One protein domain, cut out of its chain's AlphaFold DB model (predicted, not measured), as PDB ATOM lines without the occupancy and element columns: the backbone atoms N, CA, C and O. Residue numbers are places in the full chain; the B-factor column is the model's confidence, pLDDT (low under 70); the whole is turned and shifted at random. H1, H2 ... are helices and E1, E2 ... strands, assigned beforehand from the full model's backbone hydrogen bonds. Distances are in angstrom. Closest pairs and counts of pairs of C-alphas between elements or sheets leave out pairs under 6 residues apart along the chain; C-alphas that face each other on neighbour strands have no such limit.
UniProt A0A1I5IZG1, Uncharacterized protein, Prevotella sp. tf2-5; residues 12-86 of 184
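What this domain is: This is residues 12 to 86 of the 184 residues of an uncharacterized protein of Prevotella sp. tf2-5 (UniProt A0A1I5IZG1). This is an elongated model with a small three-stranded sheet, E1, E2 and E3, at one end and helices H1, H2 and H4 toward the other. H3 joins the two parts: it runs over one face of the sheet and meets the first half of H1 crosswise, while the short H2 packs on H1 and H4 lies at the far end. The printed part has 75 residues, with four named helices and three named strands in the order H1 H2 E1 E2 E3 H3 H4. The sheet's order is E1, E2, E3, antiparallel throughout, and the class is mixed, helices and strands. The whole is only just compact, close to loose, with a radius of gyration of the C-alphas of 13.1 A and spans of 43 by 25 by 16 A.

Where its parts are: Find C-alpha 12 at (199.630, 223.851, 258.247); from there H1, residues 12 to 25, runs 20.3 A to C-alpha 25 at (203.827, 209.678, 244.383). H2 follows at residues 31 to 35. Next look at E1, residues 40 to 45, 14.3 A long, and E2, residues 48 to 53, 15.8 A long. E3 is residues 61 to 63, and H3, residues 67 to 74, is 10.6 A long. H4, residues 79 to 85, is 10.0 A long and ends at C-alpha 85, at (189.847, 211.695, 242.744).

How they stand to each other: Start with the sheet, a meander, each strand the antiparallel neighbour of the one before. E1 and E2 form a hairpin at 149 degrees, with N 43 and O 50 2.9 A apart, within hydrogen-bond range. E2 and E3 form a hairpin at 110 degrees, with N 53 and O 61 at 2.8 A. H3 is on the sheet at a height over the sheet of 9.8 A; it lies over E2, on which 4 of its 8 C-alphas fall, and only just not over E1, on which 2 fall, and it runs along the strands, at 19 degrees to E2 on the local plane. The closest C-alphas of E2 and H3 are those of Tyr 51 and Phe 70, 7.5 A apart. H1, with residues 14 to 18 alone, touches H3, only just about perpendicular at 71 degrees; their closest C-alphas are those of Ala 18 and Ile 71, 5.2 A. With residues 15 to 19 alone H1 touches H2, closest at the C-alphas of Phe 19 and Arg 31, 5.6 A. H4 is close to but not clearly touching H2, at the C-alphas of Met 33 and Glu 81, 6.4 A, and is apart from H1 and H3. In H2, H3 and H4 every O i to N i+4 pair is within hydrogen-bond range; in H1, 9 of 10 are.

The domain as a whole: The two C-alphas farthest apart are those of Asp 47 and Asn 86, 43.9 A. The printed part has no cut and no long link; E2 to E3 is short, the others tight. The mean pLDDT of the printed part is 88.3, and no printed residue is under 70.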
ATOM      1  N   ASN A  12     199.648 223.668 259.698       94.75
ATOM      2  CA  ASN A  12     199.630 223.851 258.247       94.75
ATOM      3  C   ASN A  12     201.000 223.644 257.609       94.75
ATOM      4  O   ASN A  12     201.065 223.062 256.530       94.75
ATOM      5  N   ALA A  13     202.086 224.026 258.285       95.38
ATOM      6  CA  ALA A  13     203.433 223.805 257.770       95.38
ATOM      7  C   ALA A  13     203.749 222.304 257.616       95.38
ATOM      8  O   ALA A  13     204.419 221.894 256.668       95.38
ATOM      9  N   TYR A  14     203.224 221.464 258.514       95.19
ATOM     10  CA  TYR A  14     203.379 220.008 258.447       95.19
ATOM     11  C   TYR A  14     202.451 219.391 257.398       95.19
ATOM     12  O   TYR A  14     202.866 218.474 256.694       95.19
ATOM     13  N   ILE A  15     201.228 219.915 257.248       94.12
ATOM     14  CA  ILE A  15     200.306 219.526 256.169       94.12
ATOM     15  C   ILE A  15     200.927 219.826 254.802       94.12
ATOM     16  O   ILE A  15     200.866 218.982 253.913       94.12
ATOM     17  N   ASP A  16     201.567 220.983 254.632       95.19
ATOM     18  CA  ASP A  16     202.223 221.359 253.376       95.19
ATOM     19  C   ASP A  16     203.356 220.385 253.035       95.19
ATOM     20  O   ASP A  16     203.453 219.910 251.904       95.19
ATOM     21  N   LYS A  17     204.165 220.002 254.032       94.38
ATOM     22  CA  LYS A  17     205.224 218.995 253.869       94.38
ATOM     23  C   LYS A  17     204.669 217.606 253.552       94.38
ATOM     24  O   LYS A  17     205.206 216.913 252.690       94.38
ATOM     25  N   ALA A  18     203.584 217.208 254.211       92.62
ATOM     26  CA  ALA A  18     202.893 215.952 253.936       92.62
ATOM     27  C   ALA A  18     202.323 215.934 252.511       92.62
ATOM     28  O   ALA A  18     202.453 214.941 251.796       92.62
ATOM     29  N   PHE A  19     201.760 217.055 252.064       93.19
ATOM     30  CA  PHE A  19     201.265 217.221 250.707       93.19
ATOM     31  C   PHE A  19     202.388 217.157 249.668       93.19
ATOM     32  O   PHE A  19     202.227 216.474 248.659       93.19
ATOM     33  N   GLU A  20     203.530 217.809 249.906       92.50
ATOM     34  CA  GLU A  20     204.709 217.710 249.034       92.50
ATOM     35  C   GLU A  20     205.152 216.249 248.851       92.50
ATOM     36  O   GLU A  20     205.387 215.821 247.719       92.50
ATOM     37  N   GLN A  21     205.207 215.470 249.938       88.38
ATOM     38  CA  GLN A  21     205.538 214.042 249.886       88.38
ATOM     39  C   GLN A  21     204.477 213.240 249.125       88.38
ATOM     40  O   GLN A  21     204.807 212.501 248.201       88.38
ATOM     41  N   MET A  22     203.197 213.425 249.455       88.44
ATOM     42  CA  MET A  22     202.090 212.717 248.809       88.44
ATOM     43  C   MET A  22     202.024 213.006 247.303       88.44
ATOM     44  O   MET A  22     201.795 212.105 246.502       88.44
ATOM     45  N   LYS A  23     202.266 214.256 246.895       88.81
ATOM     46  CA  LYS A  23     202.225 214.684 245.492       88.81
ATOM     47  C   LYS A  23     203.359 214.097 244.649       88.81
ATOM     48  O   LYS A  23     203.198 213.970 243.435       88.81
ATOM     49  N   ALA A  24     204.487 213.747 245.269       85.19
ATOM     50  CA  ALA A  24     205.592 213.091 244.577       85.19
ATOM     51  C   ALA A  24     205.186 211.709 244.037       85.19
ATOM     52  O   ALA A  24     205.602 211.338 242.939       85.19
ATOM     53  N   ASP A  25     204.336 210.993 244.776       81.19
ATOM     54  CA  ASP A  25     203.827 209.678 244.383       81.19
ATOM     55  C   ASP A  25     202.470 209.757 243.668       81.19
ATOM     56  O   ASP A  25     202.207 208.965 242.761       81.19
ATOM     57  N   PHE A  26     201.642 210.751 244.009       85.31
ATOM     58  CA  PHE A  26     200.287 210.938 243.482       85.31
ATOM     59  C   PHE A  26     200.109 212.359 242.919       85.31
ATOM     60  O   PHE A  26     199.592 213.246 243.603       85.31
ATOM     61  N   PRO A  27     200.490 212.617 241.651       85.94
ATOM     62  CA  PRO A  27     200.449 213.963 241.067       85.94
ATOM     63  C   PRO A  27     199.063 214.624 241.043       85.94
ATOM     64  O   PRO A  27     198.966 215.850 240.963       85.94
ATOM     65  N   TRP A  28     197.993 213.824 241.095       88.81
ATOM     66  CA  TRP A  28     196.603 214.288 241.145       88.81
ATOM     67  C   TRP A  28     196.103 214.600 242.555       88.81
ATOM     68  O   TRP A  28     194.975 215.080 242.695       88.81
ATOM     69  N   ALA A  29     196.888 214.293 243.587       89.62
ATOM     70  CA  ALA A  29     196.489 214.554 244.952       89.62
ATOM     71  C   ALA A  29     196.396 216.064 245.204       89.62
ATOM     72  O   ALA A  29     197.099 216.878 244.596       89.62
ATOM     73  N   THR A  30     195.512 216.437 246.119       90.69
ATOM     74  CA  THR A  30     195.281 217.826 246.520       90.69
ATOM     75  C   THR A  30     195.577 217.977 248.000       90.69
ATOM     76  O   THR A  30     195.491 217.014 248.760       90.69
ATOM     77  N   ARG A  31     195.935 219.189 248.417       91.31
ATOM     78  CA  ARG A  31     196.204 219.492 249.824       91.31
ATOM     79  C   ARG A  31     194.976 219.236 250.702       91.31
ATOM     80  O   ARG A  31     195.119 218.746 251.819       91.31
ATOM     81  N   ASP A  32     193.789 219.524 250.173       89.69
ATOM     82  CA  ASP A  32     192.520 219.414 250.899       89.69
ATOM     83  C   ASP A  32     192.215 217.972 251.318       89.69
ATOM     84  O   ASP A  32     191.683 217.762 252.403       89.69
ATOM     85  N   MET A  33     192.680 216.976 250.551       87.44
ATOM     86  CA  MET A  33     192.580 215.560 250.935       87.44
ATOM     87  C   MET A  33     193.231 215.278 252.293       87.44
ATOM     88  O   MET A  33     192.706 214.487 253.062       87.44
ATOM     89  N   ILE A  34     194.343 215.950 252.618       86.94
ATOM     90  CA  ILE A  34     194.981 215.827 253.935       86.94
ATOM     91  C   ILE A  34     194.266 216.710 254.962       86.94
ATOM     92  O   ILE A  34     194.076 216.300 256.105       86.94
ATOM     93  N   ALA A  35     193.896 217.933 254.577       83.88
ATOM     94  CA  ALA A  35     193.413 218.949 255.508       83.88
ATOM     95  C   ALA A  35     191.994 218.680 256.049       83.88
ATOM     96  O   ALA A  35     191.724 219.003 257.203       83.88
ATOM     97  N   GLU A  36     191.095 218.094 255.253       79.31
ATOM     98  CA  GLU A  36     189.676 217.924 255.617       79.31
ATOM     99  C   GLU A  36     189.415 216.753 256.582       79.31
ATOM    100  O   GLU A  36     188.429 216.762 257.325       79.31
ATOM    101  N   HIS A  37     190.297 215.752 256.607       70.19
ATOM    102  CA  HIS A  37     190.113 214.511 257.376       70.19
ATOM    103  C   HIS A  37     191.241 214.253 258.385       70.19
ATOM    104  O   HIS A  37     191.495 213.120 258.800       70.19
ATOM    105  N   ILE A  38     191.916 215.317 258.823       80.44
ATOM    106  CA  ILE A  38     193.026 215.219 259.767       80.44
ATOM    107  C   ILE A  38     192.534 214.945 261.195       80.44
ATOM    108  O   ILE A  38     191.792 215.715 261.797       80.44
ATOM    109  N   CYS A  39     192.999 213.840 261.775       88.25
ATOM    110  CA  CYS A  39     192.812 213.520 263.192       88.25
ATOM    111  C   CYS A  39     194.071 213.823 264.013       88.25
ATOM    112  O   CYS A  39     194.317 213.186 265.030       88.25
ATOM    113  N   TYR A  40     194.888 214.778 263.573       92.12
ATOM    114  CA  TYR A  40     196.187 215.100 264.157       92.12
ATOM    115  C   TYR A  40     196.300 216.589 264.470       92.12
ATOM    116  O   TYR A  40     195.667 217.413 263.815       92.12
ATOM    117  N   GLY A  41     197.128 216.931 265.453       93.94
ATOM    118  CA  GLY A  41     197.344 218.311 265.873       93.94
ATOM    119  C   GLY A  41     198.691 218.530 266.549       93.94
ATOM    120  O   GLY A  41     199.440 217.584 266.808       93.94
ATOM    121  N   ILE A  42     198.983 219.796 266.837       95.00
ATOM    122  CA  ILE A  42     200.101 220.229 267.678       95.00
ATOM    123  C   ILE A  42     199.499 221.057 268.806       95.00
ATOM    124  O   ILE A  42     198.976 222.140 268.567       95.00
ATOM    125  N   GLU A  43     199.556 220.537 270.026       94.31
ATOM    126  CA  GLU A  43     198.844 221.099 271.175       94.31
ATOM    127  C   GLU A  43     199.790 221.356 272.337       94.31
ATOM    128  O   GLU A  43     200.779 220.643 272.521       94.31
ATOM    129  N   LYS A  44     199.462 222.353 273.159       93.25
ATOM    130  CA  LYS A  44     200.167 222.573 274.420       93.25
ATOM    131  C   LYS A  44     199.597 221.641 275.492       93.25
ATOM    132  O   LYS A  44     198.427 221.743 275.848       93.25
ATOM    133  N   VAL A  45     200.433 220.754 276.024       88.69
ATOM    134  CA  VAL A  45     200.097 219.817 277.102       88.69
ATOM    135  C   VAL A  45     200.991 220.118 278.301       88.69
ATOM    136  O   VAL A  45     202.186 219.825 278.293       88.69
ATOM    137  N   GLY A  46     200.409 220.720 279.339       88.06
ATOM    138  CA  GLY A  46     201.188 221.281 280.443       88.06
ATOM    139  C   GLY A  46     202.038 222.452 279.951       88.06
ATOM    140  O   GLY A  46     201.504 223.407 279.382       88.06
ATOM    141  N   ASP A  47     203.352 222.365 280.141       89.12
ATOM    142  CA  ASP A  47     204.298 223.409 279.734       89.12
ATOM    143  C   ASP A  47     204.893 223.195 278.333       89.12
ATOM    144  O   ASP A  47     205.465 224.132 277.772       89.12
ATOM    145  N   ASP A  48     204.672 222.026 277.722       91.56
ATOM    146  CA  ASP A  48     205.307 221.623 276.467       91.56
ATOM    147  C   ASP A  48     204.315 221.445 275.315       91.56
ATOM    148  O   ASP A  48     203.164 221.049 275.499       91.56
ATOM    149  N   TYR A  49     204.784 221.678 274.089       93.69
ATOM    150  CA  TYR A  49     204.040 221.326 272.881       93.69
ATOM    151  C   TYR A  49     204.233 219.852 272.520       93.69
ATOM    152  O   TYR A  49     205.337 219.308 272.595       93.69
ATOM    153  N   GLN A  50     203.154 219.210 272.085       95.44
ATOM    154  CA  GLN A  50     203.113 217.800 271.726       95.44
ATOM    155  C   GLN A  50     202.407 217.608 270.385       95.44
ATOM    156  O   GLN A  50     201.409 218.265 270.102       95.44
ATOM    157  N   TYR A  51     202.897 216.662 269.582       96.06
ATOM    158  CA  TYR A  51     202.091 216.081 268.513       96.06
ATOM    159  C   TYR A  51     200.974 215.264 269.150       96.06
ATOM    160  O   TYR A  51     201.234 214.483 270.068       96.06
ATOM    161  N   VAL A  52     199.749 215.422 268.663       94.62
ATOM    162  CA  VAL A  52     198.590 214.704 269.192       94.62
ATOM    163  C   VAL A  52     197.788 214.036 268.088       94.62
ATOM    164  O   VAL A  52     197.813 214.470 266.934       94.62
ATOM    165  N   ARG A  53     197.061 212.982 268.459       92.88
ATOM    166  CA  ARG A  53     196.007 212.367 267.655       92.88
ATOM    167  C   ARG A  53     194.670 212.483 268.379       92.88
ATOM    168  O   ARG A  53     194.561 212.121 269.548       92.88
ATOM    169  N   TYR A  54     193.649 212.945 267.679       90.25
ATOM    170  CA  TYR A  54     192.283 213.011 268.168       90.25
ATOM    171  C   TYR A  54     191.549 211.707 267.842       90.25
ATOM    172  O   TYR A  54     191.561 211.237 266.704       90.25
ATOM    173  N   TYR A  55     190.878 211.142 268.841       83.06
ATOM    174  CA  TYR A  55     189.874 210.101 268.644       83.06
ATOM    175  C   TYR A  55     188.502 210.694 268.927       83.06
ATOM    176  O   TYR A  55     188.350 211.518 269.833       83.06
ATOM    177  N   SER A  56     187.488 210.247 268.190       76.38
ATOM    178  CA  SER A  56     186.109 210.600 268.504       76.38
ATOM    179  C   SER A  56     185.813 210.213 269.959       76.38
ATOM    180  O   SER A  56     185.959 209.050 270.329       76.38
ATOM    181  N   PHE A  57     185.392 211.191 270.769       75.75
ATOM    182  CA  PHE A  57     184.940 211.018 272.159       75.75
ATOM    183  C   PHE A  57     186.012 210.693 273.219       75.75
ATOM    184  O   PHE A  57     185.654 210.289 274.326       75.75
ATOM    185  N   CYS A  58     187.306 210.886 272.945       78.19
ATOM    186  CA  CYS A  58     188.371 210.703 273.943       78.19
ATOM    187  C   CYS A  58     189.332 211.894 273.994       78.19
ATOM    188  O   CYS A  58     189.412 212.691 273.060       78.19
ATOM    189  N   SER A  59     190.080 211.996 275.096       84.44
ATOM    190  CA  SER A  59     191.201 212.933 275.196       84.44
ATOM    191  C   SER A  59     192.223 212.673 274.081       84.44
ATOM    192  O   SER A  59     192.413 211.510 273.705       84.44
ATOM    193  N   PRO A  60     192.904 213.716 273.571       87.62
ATOM    194  CA  PRO A  60     193.934 213.542 272.557       87.62
ATOM    195  C   PRO A  60     195.042 212.601 273.047       87.62
ATOM    196  O   PRO A  60     195.533 212.731 274.170       87.62
ATOM    197  N   GLU A  61     195.449 211.663 272.200       92.62
ATOM    198  CA  GLU A  61     196.616 210.817 272.434       92.62
ATOM    199  C   GLU A  61     197.881 211.608 272.102       92.62
ATOM    200  O   GLU A  61     198.009 212.144 271.003       92.62
ATOM    201  N   ILE A  62     198.836 211.655 273.031       94.38
ATOM    202  CA  ILE A  62     200.151 212.257 272.792       94.38
ATOM    203  C   ILE A  62     201.001 211.293 271.968       94.38
ATOM    204  O   ILE A  62     201.206 210.140 272.347       94.38
ATOM    205  N   LEU A  63     201.549 211.786 270.864       92.81
ATOM    206  CA  LEU A  63     202.403 211.015 269.974       92.81
ATOM    207  C   LEU A  63     203.874 211.250 270.323       92.81
ATOM    208  O   LEU A  63     204.406 212.351 270.160       92.81
ATOM    209  N   ASN A  64     204.559 210.194 270.763       92.00
ATOM    210  CA  ASN A  64     206.007 210.214 270.961       92.00
ATOM    211  C   ASN A  64     206.736 209.882 269.648       92.00
ATOM    212  O   ASN A  64     207.201 208.761 269.451       92.00
ATOM    213  N   VAL A  65     206.746 210.844 268.727       93.19
ATOM    214  CA  VAL A  65     207.342 210.732 267.388       93.19
ATOM    215  C   VAL A  65     208.137 211.991 267.047       93.19
ATOM    216  O   VAL A  65     207.895 213.058 267.621       93.19
ATOM    217  N   ASP A  66     209.072 211.864 266.108       93.94
ATOM    218  CA  ASP A  66     209.733 213.007 265.482       93.94
ATOM    219  C   ASP A  66     208.843 213.658 264.403       93.94
ATOM    220  O   ASP A  66     207.730 213.207 264.108       93.94
ATOM    221  N   SER A  67     209.334 214.752 263.819       93.88
ATOM    222  CA  SER A  67     208.605 215.488 262.787       93.88
ATOM    223  C   SER A  67     208.406 214.699 261.492       93.88
ATOM    224  O   SER A  67     207.401 214.904 260.817       93.88
ATOM    225  N   GLU A  68     209.341 213.819 261.123       93.44
ATOM    226  CA  GLU A  68     209.264 213.065 259.866       93.44
ATOM    227  C   GLU A  68     208.187 211.986 259.957       93.44
ATOM    228  O   GLU A  68     207.326 211.880 259.081       93.44
ATOM    229  N   GLU A  69     208.162 211.239 261.060       92.62
ATOM    230  CA  GLU A  69     207.121 210.258 261.341       92.62
ATOM    231  C   GLU A  69     205.755 210.929 261.539       92.62
ATOM    232  O   GLU A  69     204.742 210.367 261.117       92.62
ATOM    233  N   PHE A  70     205.695 212.134 262.121       94.31
ATOM    234  CA  PHE A  70     204.448 212.899 262.192       94.31
ATOM    235  C   PHE A  70     203.928 213.260 260.794       94.31
ATOM    236  O   PHE A  70     202.784 212.935 260.477       94.31
ATOM    237  N   ILE A  71     204.773 213.830 259.926       93.38
ATOM    238  CA  ILE A  71     204.430 214.151 258.527       93.38
ATOM    239  C   ILE A  71     203.962 212.897 257.779       93.38
ATOM    240  O   ILE A  71     202.929 212.922 257.112       93.38
ATOM    241  N   ARG A  72     204.658 211.768 257.946       90.00
ATOM    242  CA  ARG A  72     204.273 210.491 257.334       90.00
ATOM    243  C   ARG A  72     202.928 209.972 257.841       90.00
ATOM    244  O   ARG A  72     202.226 209.274 257.121       90.00
ATOM    245  N   ARG A  73     202.545 210.257 259.089       90.44
ATOM    246  CA  ARG A  73     201.217 209.896 259.612       90.44
ATOM    247  C   ARG A  73     200.112 210.769 259.030       90.44
ATOM    248  O   ARG A  73     199.019 210.248 258.838       90.44
ATOM    249  N   LEU A  74     200.394 212.030 258.695       90.50
ATOM    250  CA  LEU A  74     199.424 212.919 258.048       90.50
ATOM    251  C   LEU A  74     198.992 212.423 256.665       90.50
ATOM    252  O   LEU A  74     197.871 212.705 256.257       90.50
ATOM    253  N   THR A  75     199.845 211.679 255.957       84.69
ATOM    254  CA  THR A  75     199.524 211.111 254.637       84.69
ATOM    255  C   THR A  75     198.821 209.754 254.707       84.69
ATOM    256  O   THR A  75     198.364 209.252 253.681       84.69
ATOM    257  N   LYS A  76     198.709 209.135 255.891       80.25
ATOM    258  CA  LYS A  76     198.063 207.824 256.033       80.25
ATOM    259  C   LYS A  76     196.546 207.939 256.047       80.25
ATOM    260  O   LYS A  76     195.992 208.747 256.784       80.25
ATOM    261  N   GLY A  77     195.897 207.005 255.357       72.75
ATOM    262  CA  GLY A  77     194.447 206.820 255.423       72.75
ATOM    263  C   GLY A  77     193.656 207.609 254.385       72.75
ATOM    264  O   GLY A  77     192.437 207.565 254.446       72.75
ATOM    265  N   HIS A  78     194.331 208.254 253.430       79.19
ATOM    266  CA  HIS A  78     193.695 208.996 252.330       79.19
ATOM    267  C   HIS A  78     193.542 208.165 251.049       79.19
ATOM    268  O   HIS A  78     193.317 208.712 249.970       79.19
ATOM    269  N   ASP A  79     193.715 206.841 251.137       75.69
ATOM    270  CA  ASP A  79     193.656 205.935 249.982       75.69
ATOM    271  C   ASP A  79     192.300 206.047 249.264       75.69
ATOM    272  O   ASP A  79     192.234 206.053 248.036       75.69
ATOM    273  N   TRP A  80     191.217 206.219 250.027       76.12
ATOM    274  CA  TRP A  80     189.865 206.361 249.492       76.12
ATOM    275  C   TRP A  80     189.676 207.667 248.707       76.12
ATOM    276  O   TRP A  80     189.129 207.671 247.602       76.12
ATOM    277  N   GLU A  81     190.143 208.789 249.248       84.31
ATOM    278  CA  GLU A  81     190.088 210.105 248.614       84.31
ATOM    279  C   GLU A  81     190.961 210.146 247.354       84.31
ATOM    280  O   GLU A  81     190.547 210.699 246.328       84.31
ATOM    281  N   LEU A  82     192.142 209.520 247.413       83.31
ATOM    282  CA  LEU A  82     193.056 209.372 246.283       83.31
ATOM    283  C   LEU A  82     192.421 208.565 245.146       83.31
ATOM    284  O   LEU A  82     192.517 208.984 243.988       83.31
ATOM    285  N   GLU A  83     191.749 207.456 245.467       78.00
ATOM    286  CA  GLU A  83     191.039 206.616 244.495       78.00
ATOM    287  C   GLU A  83     189.849 207.352 243.880       78.00
ATOM    288  O   GLU A  83     189.719 207.430 242.657       78.00
ATOM    289  N   LYS A  84     189.023 208.001 244.705       84.81
ATOM    290  CA  LYS A  84     187.863 208.768 244.233       84.81
ATOM    291  C   LYS A  84     188.260 209.910 243.293       84.81
ATOM    292  O   LYS A  84     187.546 210.203 242.332       84.81
ATOM    293  N   ALA A  85     189.379 210.579 243.561       88.19
ATOM    294  CA  ALA A  85     189.847 211.695 242.744       88.19
ATOM    295  C   ALA A  85     190.518 211.272 241.431       88.19
ATOM    296  O   ALA A  85     190.731 212.125 240.555       88.19
ATOM    297  N   ASN A  86     190.853 209.990 241.286       89.81
ATOM    298  CA  ASN A  86     191.499 209.436 240.109       89.81
ATOM    299  C   ASN A  86     190.912 208.055 239.775       89.81
ATOM    300  O   ASN A  86     191.481 207.036 240.167       89.81
TER     301      ASN A  86